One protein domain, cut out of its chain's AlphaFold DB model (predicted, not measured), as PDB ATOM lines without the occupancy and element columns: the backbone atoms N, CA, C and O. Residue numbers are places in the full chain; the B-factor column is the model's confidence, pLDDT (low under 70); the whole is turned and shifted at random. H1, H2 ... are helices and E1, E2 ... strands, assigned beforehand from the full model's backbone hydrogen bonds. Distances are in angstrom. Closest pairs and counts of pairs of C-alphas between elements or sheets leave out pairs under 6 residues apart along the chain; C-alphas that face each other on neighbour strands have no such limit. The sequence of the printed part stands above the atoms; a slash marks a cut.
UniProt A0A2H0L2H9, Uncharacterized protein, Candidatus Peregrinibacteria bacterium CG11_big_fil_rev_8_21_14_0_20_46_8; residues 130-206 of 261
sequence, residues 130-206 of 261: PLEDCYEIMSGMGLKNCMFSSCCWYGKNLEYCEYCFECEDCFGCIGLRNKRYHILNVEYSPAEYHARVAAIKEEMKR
ATOM      1  N   PRO A 130     105.316 133.710 114.518       83.25
ATOM      2  CA  PRO A 130     103.934 134.110 114.334       83.25
ATOM      3  C   PRO A 130     102.974 133.289 115.192       83.25
ATOM      4  O   PRO A 130     103.231 132.148 115.584       83.25
ATOM      5  N   LEU A 131     101.819 133.894 115.445       86.44
ATOM      6  CA  LEU A 131     100.633 133.192 115.912       86.44
ATOM      7  C   LEU A 131      99.707 132.968 114.722       86.44
ATOM      8  O   LEU A 131      99.528 133.887 113.928       86.44
ATOM      9  N   GLU A 132      99.101 131.788 114.638       87.31
ATOM     10  CA  GLU A 132      98.122 131.428 113.611       87.31
ATOM     11  C   GLU A 132      96.790 131.084 114.285       87.31
ATOM     12  O   GLU A 132      96.746 130.217 115.159       87.31
ATOM     13  N   ASP A 133      95.700 131.745 113.889       86.69
ATOM     14  CA  ASP A 133      94.343 131.479 114.401       86.69
ATOM     15  C   ASP A 133      94.248 131.504 115.938       86.69
ATOM     16  O   ASP A 133      93.693 130.600 116.565       86.69
ATOM     17  N   CYS A 134      94.840 132.520 116.563       87.69
ATOM     18  CA  CYS A 134      94.878 132.653 118.015       87.69
ATOM     19  C   CYS A 134      93.974 133.785 118.525       87.69
ATOM     20  O   CYS A 134      93.778 134.796 117.851       87.69
ATOM     21  N   TYR A 135      93.438 133.626 119.737       87.06
ATOM     22  CA  TYR A 135      92.558 134.609 120.380       87.06
ATOM     23  C   TYR A 135      92.780 134.633 121.895       87.06
ATOM     24  O   TYR A 135      92.950 133.573 122.498       87.06
ATOM     25  N   GLU A 136      92.749 135.817 122.518       86.00
ATOM     26  CA  GLU A 136      92.925 135.969 123.976       86.00
ATOM     27  C   GLU A 136      94.180 135.243 124.493       86.00
ATOM     28  O   GLU A 136      94.112 134.335 125.327       86.00
ATOM     29  N   ILE A 137      95.340 135.606 123.937       86.19
ATOM     30  CA  ILE A 137      96.625 135.011 124.302       86.19
ATOM     31  C   ILE A 137      97.439 136.003 125.117       86.19
ATOM     32  O   ILE A 137      97.719 137.106 124.671       86.19
ATOM     33  N   MET A 138      97.941 135.585 126.274       85.88
ATOM     34  CA  MET A 138      98.916 136.370 127.026       85.88
ATOM     35  C   MET A 138     100.305 135.741 126.894       85.88
ATOM     36  O   MET A 138     100.484 134.577 127.232       85.88
ATOM     37  N   SER A 139     101.316 136.492 126.445       84.56
ATOM     38  CA  SER A 139     102.714 136.018 126.371       84.56
ATOM     39  C   SER A 139     102.896 134.710 125.562       84.56
ATOM     40  O   SER A 139     103.402 133.709 126.085       84.56
ATOM     41  N   GLY A 140     102.494 134.714 124.287       84.94
ATOM     42  CA  GLY A 140     102.565 133.558 123.379       84.94
ATOM     43  C   GLY A 140     103.630 133.671 122.280       84.94
ATOM     44  O   GLY A 140     104.042 134.769 121.915       84.94
ATOM     45  N   MET A 141     104.072 132.525 121.746       87.50
ATOM     46  CA  MET A 141     105.045 132.434 120.644       87.50
ATOM     47  C   MET A 141     104.850 131.128 119.863       87.50
ATOM     48  O   MET A 141     104.762 130.066 120.481       87.50
ATOM     49  N   GLY A 142     104.814 131.183 118.527       90.56
ATOM     50  CA  GLY A 142     104.740 129.986 117.677       90.56
ATOM     51  C   GLY A 142     103.506 129.116 117.947       90.56
ATOM     52  O   GLY A 142     103.620 127.894 118.036       90.56
ATOM     53  N   LEU A 143     102.349 129.740 118.178       91.69
ATOM     54  CA  LEU A 143     101.103 129.038 118.493       91.69
ATOM     55  C   LEU A 143     100.221 128.880 117.256       91.69
ATOM     56  O   LEU A 143     100.181 129.763 116.401       91.69
ATOM     57  N   LYS A 144      99.455 127.787 117.211       93.56
ATOM     58  CA  LYS A 144      98.462 127.533 116.160       93.56
ATOM     59  C   LYS A 144      97.120 127.110 116.746       93.56
ATOM     60  O   LYS A 144      97.065 126.128 117.488       93.56
ATOM     61  N   ASN A 145      96.035 127.783 116.372       93.88
ATOM     62  CA  ASN A 145      94.679 127.480 116.833       93.88
ATOM     63  C   ASN A 145      94.599 127.408 118.370       93.88
ATOM     64  O   ASN A 145      94.271 126.366 118.938       93.88
ATOM     65  N   CYS A 146      95.016 128.476 119.051       92.88
ATOM     66  CA  CYS A 146      95.067 128.529 120.513       92.88
ATOM     67  C   CYS A 146      94.186 129.661 121.048       92.88
ATOM     68  O   CYS A 146      94.228 130.772 120.527       92.88
ATOM     69  N   MET A 147      93.418 129.389 122.104       92.12
ATOM     70  CA  MET A 147      92.433 130.325 122.652       92.12
ATOM     71  C   MET A 147      92.569 130.456 124.174       92.12
ATOM     72  O   MET A 147      92.846 129.468 124.859       92.12
ATOM     73  N   PHE A 148      92.329 131.649 124.725       91.56
ATOM     74  CA  PHE A 148      92.188 131.881 126.176       91.56
ATOM     75  C   PHE A 148      93.365 131.328 126.999       91.56
ATOM     76  O   PHE A 148      93.160 130.629 127.987       91.56
ATOM     77  N   SER A 149      94.600 131.523 126.537       91.25
ATOM     78  CA  SER A 149      95.779 130.844 127.098       91.25
ATOM     79  C   SER A 149      96.900 131.822 127.440       91.25
ATOM     80  O   SER A 149      97.056 132.856 126.793       91.25
ATOM     81  N   SER A 150      97.699 131.506 128.459       90.56
ATOM     82  CA  SER A 150      98.763 132.377 128.965       90.56
ATOM     83  C   SER A 150     100.117 131.668 129.074       90.56
ATOM     84  O   SER A 150     100.226 130.514 129.482       90.56
ATOM     85  N   CYS A 151     101.194 132.368 128.718       91.19
ATOM     86  CA  CYS A 151     102.568 131.873 128.797       91.19
ATOM     87  C   CYS A 151     102.778 130.528 128.067       91.19
ATOM     88  O   CYS A 151     103.461 129.641 128.581       91.19
ATOM     89  N   CYS A 152     102.178 130.362 126.883       92.12
ATOM     90  CA  CYS A 152     102.264 129.136 126.084       92.12
ATOM     91  C   CYS A 152     103.119 129.328 124.832       92.12
ATOM     92  O   CYS A 152     102.876 130.274 124.086       92.12
ATOM     93  N   TRP A 153     104.052 128.410 124.546       93.50
ATOM     94  CA  TRP A 153     104.944 128.505 123.375       93.50
ATOM     95  C   TRP A 153     105.005 127.211 122.556       93.50
ATOM     96  O   TRP A 153     104.998 126.114 123.120       93.50
ATOM     97  N   TYR A 154     105.124 127.349 121.233       94.38
ATOM     98  CA  TYR A 154     105.294 126.255 120.265       94.38
ATOM     99  C   TYR A 154     104.200 125.178 120.339       94.38
ATOM    100  O   TYR A 154     104.467 123.984 120.201       94.38
ATOM    101  N   GLY A 155     102.969 125.595 120.629       95.00
ATOM    102  CA  GLY A 155     101.829 124.722 120.881       95.00
ATOM    103  C   GLY A 155     100.748 124.798 119.808       95.00
ATOM    104  O   GLY A 155     100.694 125.733 119.006       95.00
ATOM    105  N   LYS A 156      99.859 123.805 119.808       96.50
ATOM    106  CA  LYS A 156      98.741 123.720 118.867       96.50
ATOM    107  C   LYS A 156      97.467 123.232 119.550       96.50
ATOM    108  O   LYS A 156      97.529 122.314 120.361       96.50
ATOM    109  N   ASN A 157      96.309 123.784 119.187       97.31
ATOM    110  CA  ASN A 157      95.016 123.379 119.754       97.31
ATOM    111  C   ASN A 157      95.003 123.476 121.295       97.31
ATOM    112  O   ASN A 157      94.655 122.518 121.989       97.31
ATOM    113  N   LEU A 158      95.469 124.607 121.831       97.12
ATOM    114  CA  LEU A 158      95.478 124.873 123.270       97.12
ATOM    115  C   LEU A 158      94.293 125.755 123.644       97.12
ATOM    116  O   LEU A 158      94.083 126.796 123.028       97.12
ATOM    117  N   GLU A 159      93.540 125.370 124.669       96.00
ATOM    118  CA  GLU A 159      92.441 126.188 125.186       96.00
ATOM    119  C   GLU A 159      92.474 126.246 126.709       96.00
ATOM    120  O   GLU A 159      92.616 125.209 127.359       96.00
ATOM    121  N   TYR A 160      92.336 127.443 127.286       94.81
ATOM    122  CA  TYR A 160      92.401 127.651 128.742       94.81
ATOM    123  C   TYR A 160      93.696 127.123 129.376       94.81
ATOM    124  O   TYR A 160      93.671 126.584 130.481       94.81
ATOM    125  N   CYS A 161      94.820 127.191 128.660       94.69
ATOM    126  CA  CYS A 161      96.089 126.636 129.125       94.69
ATOM    127  C   CYS A 161      97.013 127.717 129.685       94.69
ATOM    128  O   CYS A 161      97.031 128.841 129.193       94.69
ATOM    129  N   GLU A 162      97.819 127.355 130.680       93.75
ATOM    130  CA  GLU A 162      98.781 128.256 131.312       93.75
ATOM    131  C   GLU A 162     100.157 127.577 131.461       93.75
ATOM    132  O   GLU A 162     100.261 126.437 131.912       93.75
ATOM    133  N   TYR A 163     101.248 128.250 131.082       94.38
ATOM    134  CA  TYR A 163     102.617 127.697 131.141       94.38
ATOM    135  C   TYR A 163     102.785 126.349 130.404       94.38
ATOM    136  O   TYR A 163     103.473 125.445 130.886       94.38
ATOM    137  N   CYS A 164     102.150 126.194 129.238       95.75
ATOM    138  CA  CYS A 164     102.285 124.993 128.402       95.75
ATOM    139  C   CYS A 164     103.261 125.200 127.236       95.75
ATOM    140  O   CYS A 164     103.095 126.120 126.438       95.75
ATOM    141  N   PHE A 165     104.243 124.309 127.089       96.62
ATOM    142  CA  PHE A 165     105.306 124.428 126.083       96.62
ATOM    143  C   PHE A 165     105.382 123.183 125.194       96.62
ATOM    144  O   PHE A 165     105.488 122.067 125.706       96.62
ATOM    145  N   GLU A 166     105.384 123.360 123.871       97.25
ATOM    146  CA  GLU A 166     105.445 122.249 122.904       97.25
ATOM    147  C   GLU A 166     104.288 121.235 123.104       97.25
ATOM    148  O   GLU A 166     104.460 120.019 123.003       97.25
ATOM    149  N   CYS A 167     103.097 121.728 123.461       97.94
ATOM    150  CA  CYS A 167     101.900 120.920 123.720       97.94
ATOM    151  C   CYS A 167     100.938 120.914 122.524       97.94
ATOM    152  O   CYS A 167     100.822 121.911 121.814       97.94
ATOM    153  N   GLU A 168     100.213 119.811 122.329       98.12
ATOM    154  CA  GLU A 168      99.177 119.695 121.291       98.12
ATOM    155  C   GLU A 168      97.882 119.117 121.874       98.12
ATOM    156  O   GLU A 168      97.938 118.119 122.585       98.12
ATOM    157  N   ASP A 169      96.723 119.707 121.577       98.25
ATOM    158  CA  ASP A 169      95.419 119.226 122.063       98.25
ATOM    159  C   ASP A 169      95.378 119.140 123.607       98.25
ATOM    160  O   ASP A 169      95.243 118.070 124.214       98.25
ATOM    161  N   CYS A 170      95.523 120.292 124.268       98.06
ATOM    162  CA  CYS A 170      95.383 120.427 125.720       98.06
ATOM    163  C   CYS A 170      94.258 121.407 126.060       98.06
ATOM    164  O   CYS A 170      94.125 122.457 125.438       98.06
ATOM    165  N   PHE A 171      93.444 121.053 127.055       97.38
ATOM    166  CA  PHE A 171      92.328 121.878 127.516       97.38
ATOM    167  C   PHE A 171      92.426 122.089 129.030       97.38
ATOM    168  O   PHE A 171      92.486 121.115 129.787       97.38
ATOM    169  N   GLY A 172      92.467 123.340 129.488       95.19
ATOM    170  CA  GLY A 172      92.533 123.657 130.919       95.19
ATOM    171  C   GLY A 172      93.831 123.212 131.608       95.19
ATOM    172  O   GLY A 172      93.824 122.922 132.801       95.19
ATOM    173  N   CYS A 173      94.923 123.021 130.865       95.50
ATOM    174  CA  CYS A 173      96.157 122.452 131.410       95.50
ATOM    175  C   CYS A 173      97.106 123.526 131.943       95.50
ATOM    176  O   CYS A 173      97.159 124.630 131.411       95.50
ATOM    177  N   ILE A 174      97.893 123.175 132.962       95.50
ATOM    178  CA  ILE A 174      98.860 124.084 133.587       95.50
ATOM    179  C   ILE A 174     100.234 123.420 133.690       95.50
ATOM    180  O   ILE A 174     100.355 122.322 134.237       95.50
ATOM    181  N   GLY A 175     101.286 124.085 133.209       96.06
ATOM    182  CA  GLY A 175     102.678 123.681 133.457       96.06
ATOM    183  C   GLY A 175     103.138 122.424 132.709       96.06
ATOM    184  O   GLY A 175     104.076 121.753 133.146       96.06
ATOM    185  N   LEU A 176     102.471 122.058 131.611       96.56
ATOM    186  CA  LEU A 176     102.839 120.886 130.810       96.56
ATOM    187  C   LEU A 176     103.942 121.200 129.790       96.56
ATOM    188  O   LEU A 176     104.032 122.300 129.251       96.56
ATOM    189  N   ARG A 177     104.760 120.190 129.474       97.81
ATOM    190  CA  ARG A 177     105.776 120.263 128.418       97.81
ATOM    191  C   ARG A 177     105.775 118.992 127.581       97.81
ATOM    192  O   ARG A 177     105.862 117.905 128.154       97.81
ATOM    193  N   ASN A 178     105.731 119.112 126.253       97.75
ATOM    194  CA  ASN A 178     105.758 117.966 125.330       97.75
ATOM    195  C   ASN A 178     104.651 116.927 125.599       97.75
ATOM    196  O   ASN A 178     104.893 115.716 125.594       97.75
ATOM    197  N   LYS A 179     103.432 117.398 125.884       98.12
ATOM    198  CA  LYS A 179     102.262 116.554 126.185       98.12
ATOM    199  C   LYS A 179     101.148 116.739 125.169       98.12
ATOM    200  O   LYS A 179     101.080 117.772 124.505       98.12
ATOM    201  N   ARG A 180     100.295 115.716 125.062       98.31
ATOM    202  CA  ARG A 180      99.144 115.701 124.158       98.31
ATOM    203  C   ARG A 180      97.924 115.059 124.783       98.31
ATOM    204  O   ARG A 180      98.091 114.156 125.599       98.31
ATOM    205  N   TYR A 181      96.729 115.487 124.388       98.31
ATOM    206  CA  TYR A 181      95.458 114.895 124.825       98.31
ATOM    207  C   TYR A 181      95.283 114.912 126.349       98.31
ATOM    208  O   TYR A 181      94.979 113.894 126.972       98.31
ATOM    209  N   HIS A 182      95.531 116.073 126.959       98.31
ATOM    210  CA  HIS A 182      95.349 116.275 128.397       98.31
ATOM    211  C   HIS A 182      94.184 117.227 128.671       98.31
ATOM    212  O   HIS A 182      94.056 118.269 128.025       98.31
ATOM    213  N   ILE A 183      93.353 116.883 129.655       97.69
ATOM    214  CA  ILE A 183      92.309 117.763 130.193       97.69
ATOM    215  C   ILE A 183      92.612 117.946 131.675       97.69
ATOM    216  O   ILE A 183      92.713 116.950 132.389       97.69
ATOM    217  N   LEU A 184      92.794 119.189 132.131       95.12
ATOM    218  CA  LEU A 184      93.166 119.491 133.524       95.12
ATOM    219  C   LEU A 184      94.367 118.642 134.011       95.12
ATOM    220  O   LEU A 184      94.346 118.071 135.100       95.12
ATOM    221  N   ASN A 185      95.401 118.520 133.170       96.88
ATOM    222  CA  ASN A 185      96.615 117.716 133.382       96.88
ATOM    223  C   ASN A 185      96.430 116.186 133.474       96.88
ATOM    224  O   ASN A 185      97.390 115.484 133.795       96.88
ATOM    225  N   VAL A 186      95.254 115.645 133.151       97.50
ATOM    226  CA  VAL A 186      95.018 114.193 133.076       97.50
ATOM    227  C   VAL A 186      95.080 113.729 131.623       97.50
ATOM    228  O   VAL A 186      94.429 114.322 130.766       97.50
ATOM    229  N   GLU A 187      95.856 112.679 131.353       97.88
ATOM    230  CA  GLU A 187      95.999 112.077 130.022       97.88
ATOM    231  C   GLU A 187      94.770 111.246 129.640       97.88
ATOM    232  O   GLU A 187      94.240 110.478 130.447       97.88
ATOM    233  N   TYR A 188      94.360 111.360 128.379       98.12
ATOM    234  CA  TYR A 188      93.277 110.585 127.789       98.12
ATOM    235  C   TYR A 188      93.699 109.988 126.449       98.12
ATOM    236  O   TYR A 188      94.613 110.469 125.779       98.12
ATOM    237  N   SER A 189      92.976 108.955 126.008       98.38
ATOM    238  CA  SER A 189      93.077 108.528 124.611       98.38
ATOM    239  C   SER A 189      92.557 109.637 123.675       98.38
ATOM    240  O   SER A 189      91.644 110.366 124.068       98.38
ATOM    241  N   PRO A 190      93.048 109.760 122.426       98.19
ATOM    242  CA  PRO A 190      92.625 110.835 121.519       98.19
ATOM    243  C   PRO A 190      91.105 110.906 121.305       98.19
ATOM    244  O   PRO A 190      90.505 111.977 121.368       98.19
ATOM    245  N   ALA A 191      90.454 109.753 121.111       98.12
ATOM    246  CA  ALA A 191      89.004 109.688 120.919       98.12
ATOM    247  C   ALA A 191      88.237 110.153 122.167       98.12
ATOM    248  O   ALA A 191      87.247 110.878 122.063       98.12
ATOM    249  N   GLU A 192      88.710 109.760 123.350       98.25
ATOM    250  CA  GLU A 192      88.108 110.162 124.616       98.25
ATOM    251  C   GLU A 192      88.331 111.650 124.903       98.25
ATOM    252  O   GLU A 192      87.397 112.329 125.327       98.25
ATOM    253  N   TYR A 193      89.529 112.169 124.619       98.44
ATOM    254  CA  TYR A 193      89.857 113.586 124.740       98.44
ATOM    255  C   TYR A 193      88.877 114.447 123.937       98.44
ATOM    256  O   TYR A 193      88.201 115.302 124.509       98.44
ATOM    257  N   HIS A 194      88.731 114.185 122.632       98.00
ATOM    258  CA  HIS A 194      87.859 114.992 121.777       98.00
ATOM    259  C   HIS A 194      86.387 114.905 122.200       98.00
ATOM    260  O   HIS A 194      85.694 115.922 122.208       98.00
ATOM    261  N   ALA A 195      85.915 113.722 122.611       98.31
ATOM    262  CA  ALA A 195      84.550 113.549 123.104       98.31
ATOM    263  C   ALA A 195      84.298 114.333 124.404       98.31
ATOM    264  O   ALA A 195      83.280 115.018 124.529       98.31
ATOM    265  N   ARG A 196      85.235 114.273 125.360       98.19
ATOM    266  CA  ARG A 196      85.139 114.994 126.639       98.19
ATOM    267  C   ARG A 196      85.213 116.503 126.446       98.19
ATOM    268  O   ARG A 196      84.370 117.211 126.984       98.19
ATOM    269  N   VAL A 197      86.171 116.992 125.659       97.44
ATOM    270  CA  VAL A 197      86.318 118.428 125.383       97.44
ATOM    271  C   VAL A 197      85.073 118.983 124.694       97.44
ATOM    272  O   VAL A 197      84.590 120.038 125.090       97.44
ATOM    273  N   ALA A 198      84.502 118.270 123.717       97.75
ATOM    274  CA  ALA A 198      83.257 118.695 123.080       97.75
ATOM    275  C   ALA A 198      82.104 118.820 124.094       97.75
ATOM    276  O   ALA A 198      81.417 119.839 124.108       97.75
ATOM    277  N   ALA A 199      81.935 117.832 124.979       98.06
ATOM    278  CA  ALA A 199      80.908 117.872 126.020       98.06
ATOM    279  C   ALA A 199      81.111 119.040 127.006       98.06
ATOM    280  O   ALA A 199      80.160 119.763 127.297       98.06
ATOM    281  N   ILE A 200      82.351 119.260 127.461       96.69
ATOM    282  CA  ILE A 200      82.714 120.369 128.360       96.69
ATOM    283  C   ILE A 200      82.404 121.719 127.701       96.69
ATOM    284  O   ILE A 200      81.793 122.585 128.320       96.69
ATOM    285  N   LYS A 201      82.773 121.903 126.429       95.81
ATOM    286  CA  LYS A 201      82.527 123.160 125.709       95.81
ATOM    287  C   LYS A 201      81.047 123.475 125.554       95.81
ATOM    288  O   LYS A 201      80.668 124.636 125.681       95.81
ATOM    289  N   GLU A 202      80.213 122.479 125.268       97.50
ATOM    290  CA  GLU A 202      78.767 122.692 125.156       97.50
ATOM    291  C   GLU A 202      78.145 123.098 126.498       97.50
ATOM    292  O   GLU A 202      77.312 124.003 126.538       97.50
ATOM    293  N   GLU A 203      78.606 122.515 127.607       96.81
ATOM    294  CA  GLU A 203      78.218 122.952 128.950       96.81
ATOM    295  C   GLU A 203      78.669 124.391 129.236       96.81
ATOM    296  O   GLU A 203      77.848 125.229 129.606       96.81
ATOM    297  N   MET A 204      79.929 124.727 128.953       94.38
ATOM    298  CA  MET A 204      80.442 126.088 129.139       94.38
ATOM    299  C   MET A 204      79.680 127.129 128.308       94.38
ATOM    300  O   MET A 204      79.462 128.248 128.770       94.38
ATOM    301  N   LYS A 205      79.269 126.785 127.080       95.75
ATOM    302  CA  LYS A 205      78.446 127.661 126.232       95.75
ATOM    303  C   LYS A 205      77.041 127.833 126.797       95.75
ATOM    304  O   LYS A 205      76.540 128.953 126.815       95.75
ATOM    305  N   ARG A 206      76.412 126.747 127.262       96.25
ATOM    306  CA  ARG A 206      75.083 126.783 127.897       96.25
ATOM    307  C   ARG A 206      75.085 127.681 129.132       96.25
ATOM    308  O   ARG A 206      74.134 128.431 129.338       96.25
TER     309      ARG A 206
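What this domain is: This is residues 130 to 206 of the 261 residues of an uncharacterized protein of Candidatus Peregrinibacteria bacterium CG11_big_fil_rev_8_21_14_0_20_46_8 (UniProt A0A2H0L2H9). The chain is wound in stacked turns, a short solenoid, with a single long helix, H1, packed on its side near the last turns. The strands E1 and E2 lie side by side in one small sheet and E3, E4 and E5 in another; H1 covers one face of the second sheet slantwise over E4 and E5, and its residues 201 to 206 stick out. The printed part has 77 residues with five named strands and one named helix, in the order E1 E2 E3 E4 E5 H1; both sheets, E1 E2 and E3 E4 E5, are parallel. The class is mixed, helices and strands, with 37 residues, under half, in named elements. The whole is compact, with a radius of gyration of the C-alphas of 11.4 A and spans of 30 by 27 by 17 A.

Where its parts are: E1 runs from residue 135, whose C-alpha is at (92.558, 134.609, 120.380), to 138, and is 9.4 A long. E2 covers residues 147 to 150 over 9.2 A, and E3 residues 156 to 159 over 9.3 A. E4, residues 168 to 171, is 9.5 A long; E5, residues 180 to 183, is 9.3 A long and ends with its C-alpha at (92.309, 117.763, 130.193). H1, residues 190 to 206, is 24.6 A long and ends at C-alpha 206, (75.083, 126.783, 127.897).

How they stand to each other: E1 and E2 are parallel at 2 degrees, with N 138 and O 149 within hydrogen-bond range at 2.9 A. The closest C-alphas of E2 and E3 are those of Met 147 and Glu 159, 4.9 A. In the sheet E3 E4 E5, E4 is the inner strand. E3 and E4 are parallel at 4 degrees, with N 169 and O 156 at 3.0 A; E4 and E5 are parallel at 1 degree, with N 171 and O 182 at 3.0 A. Residues 182 to 183 of E5 also pair, antiparallel, with residues 186 to 187. H1 is on this sheet, in two layers with it, at a height over the sheet of 9.4 A. It lies over E5 and only just over E4, on which 3 of its C-alphas fall, and runs slantwise to the strands, at 39 degrees to E5 on the local plane. The closest C-alphas of E5 and H1 are those of Tyr 181 and Tyr 193, 5.8 A. H1 is apart from E1 and E2. In H1 every O i to N i+4 pair is within hydrogen-bond range.

The domain as a whole: The two C-alphas farthest apart are those of Pro 130 and Arg 206, at 32.7 A. The printed part has no cut. The link E2 to E3 is tight, the other four links are short, and no link is long. Mean pLDDT of the printed part is 94.5, and no printed residue is under 70.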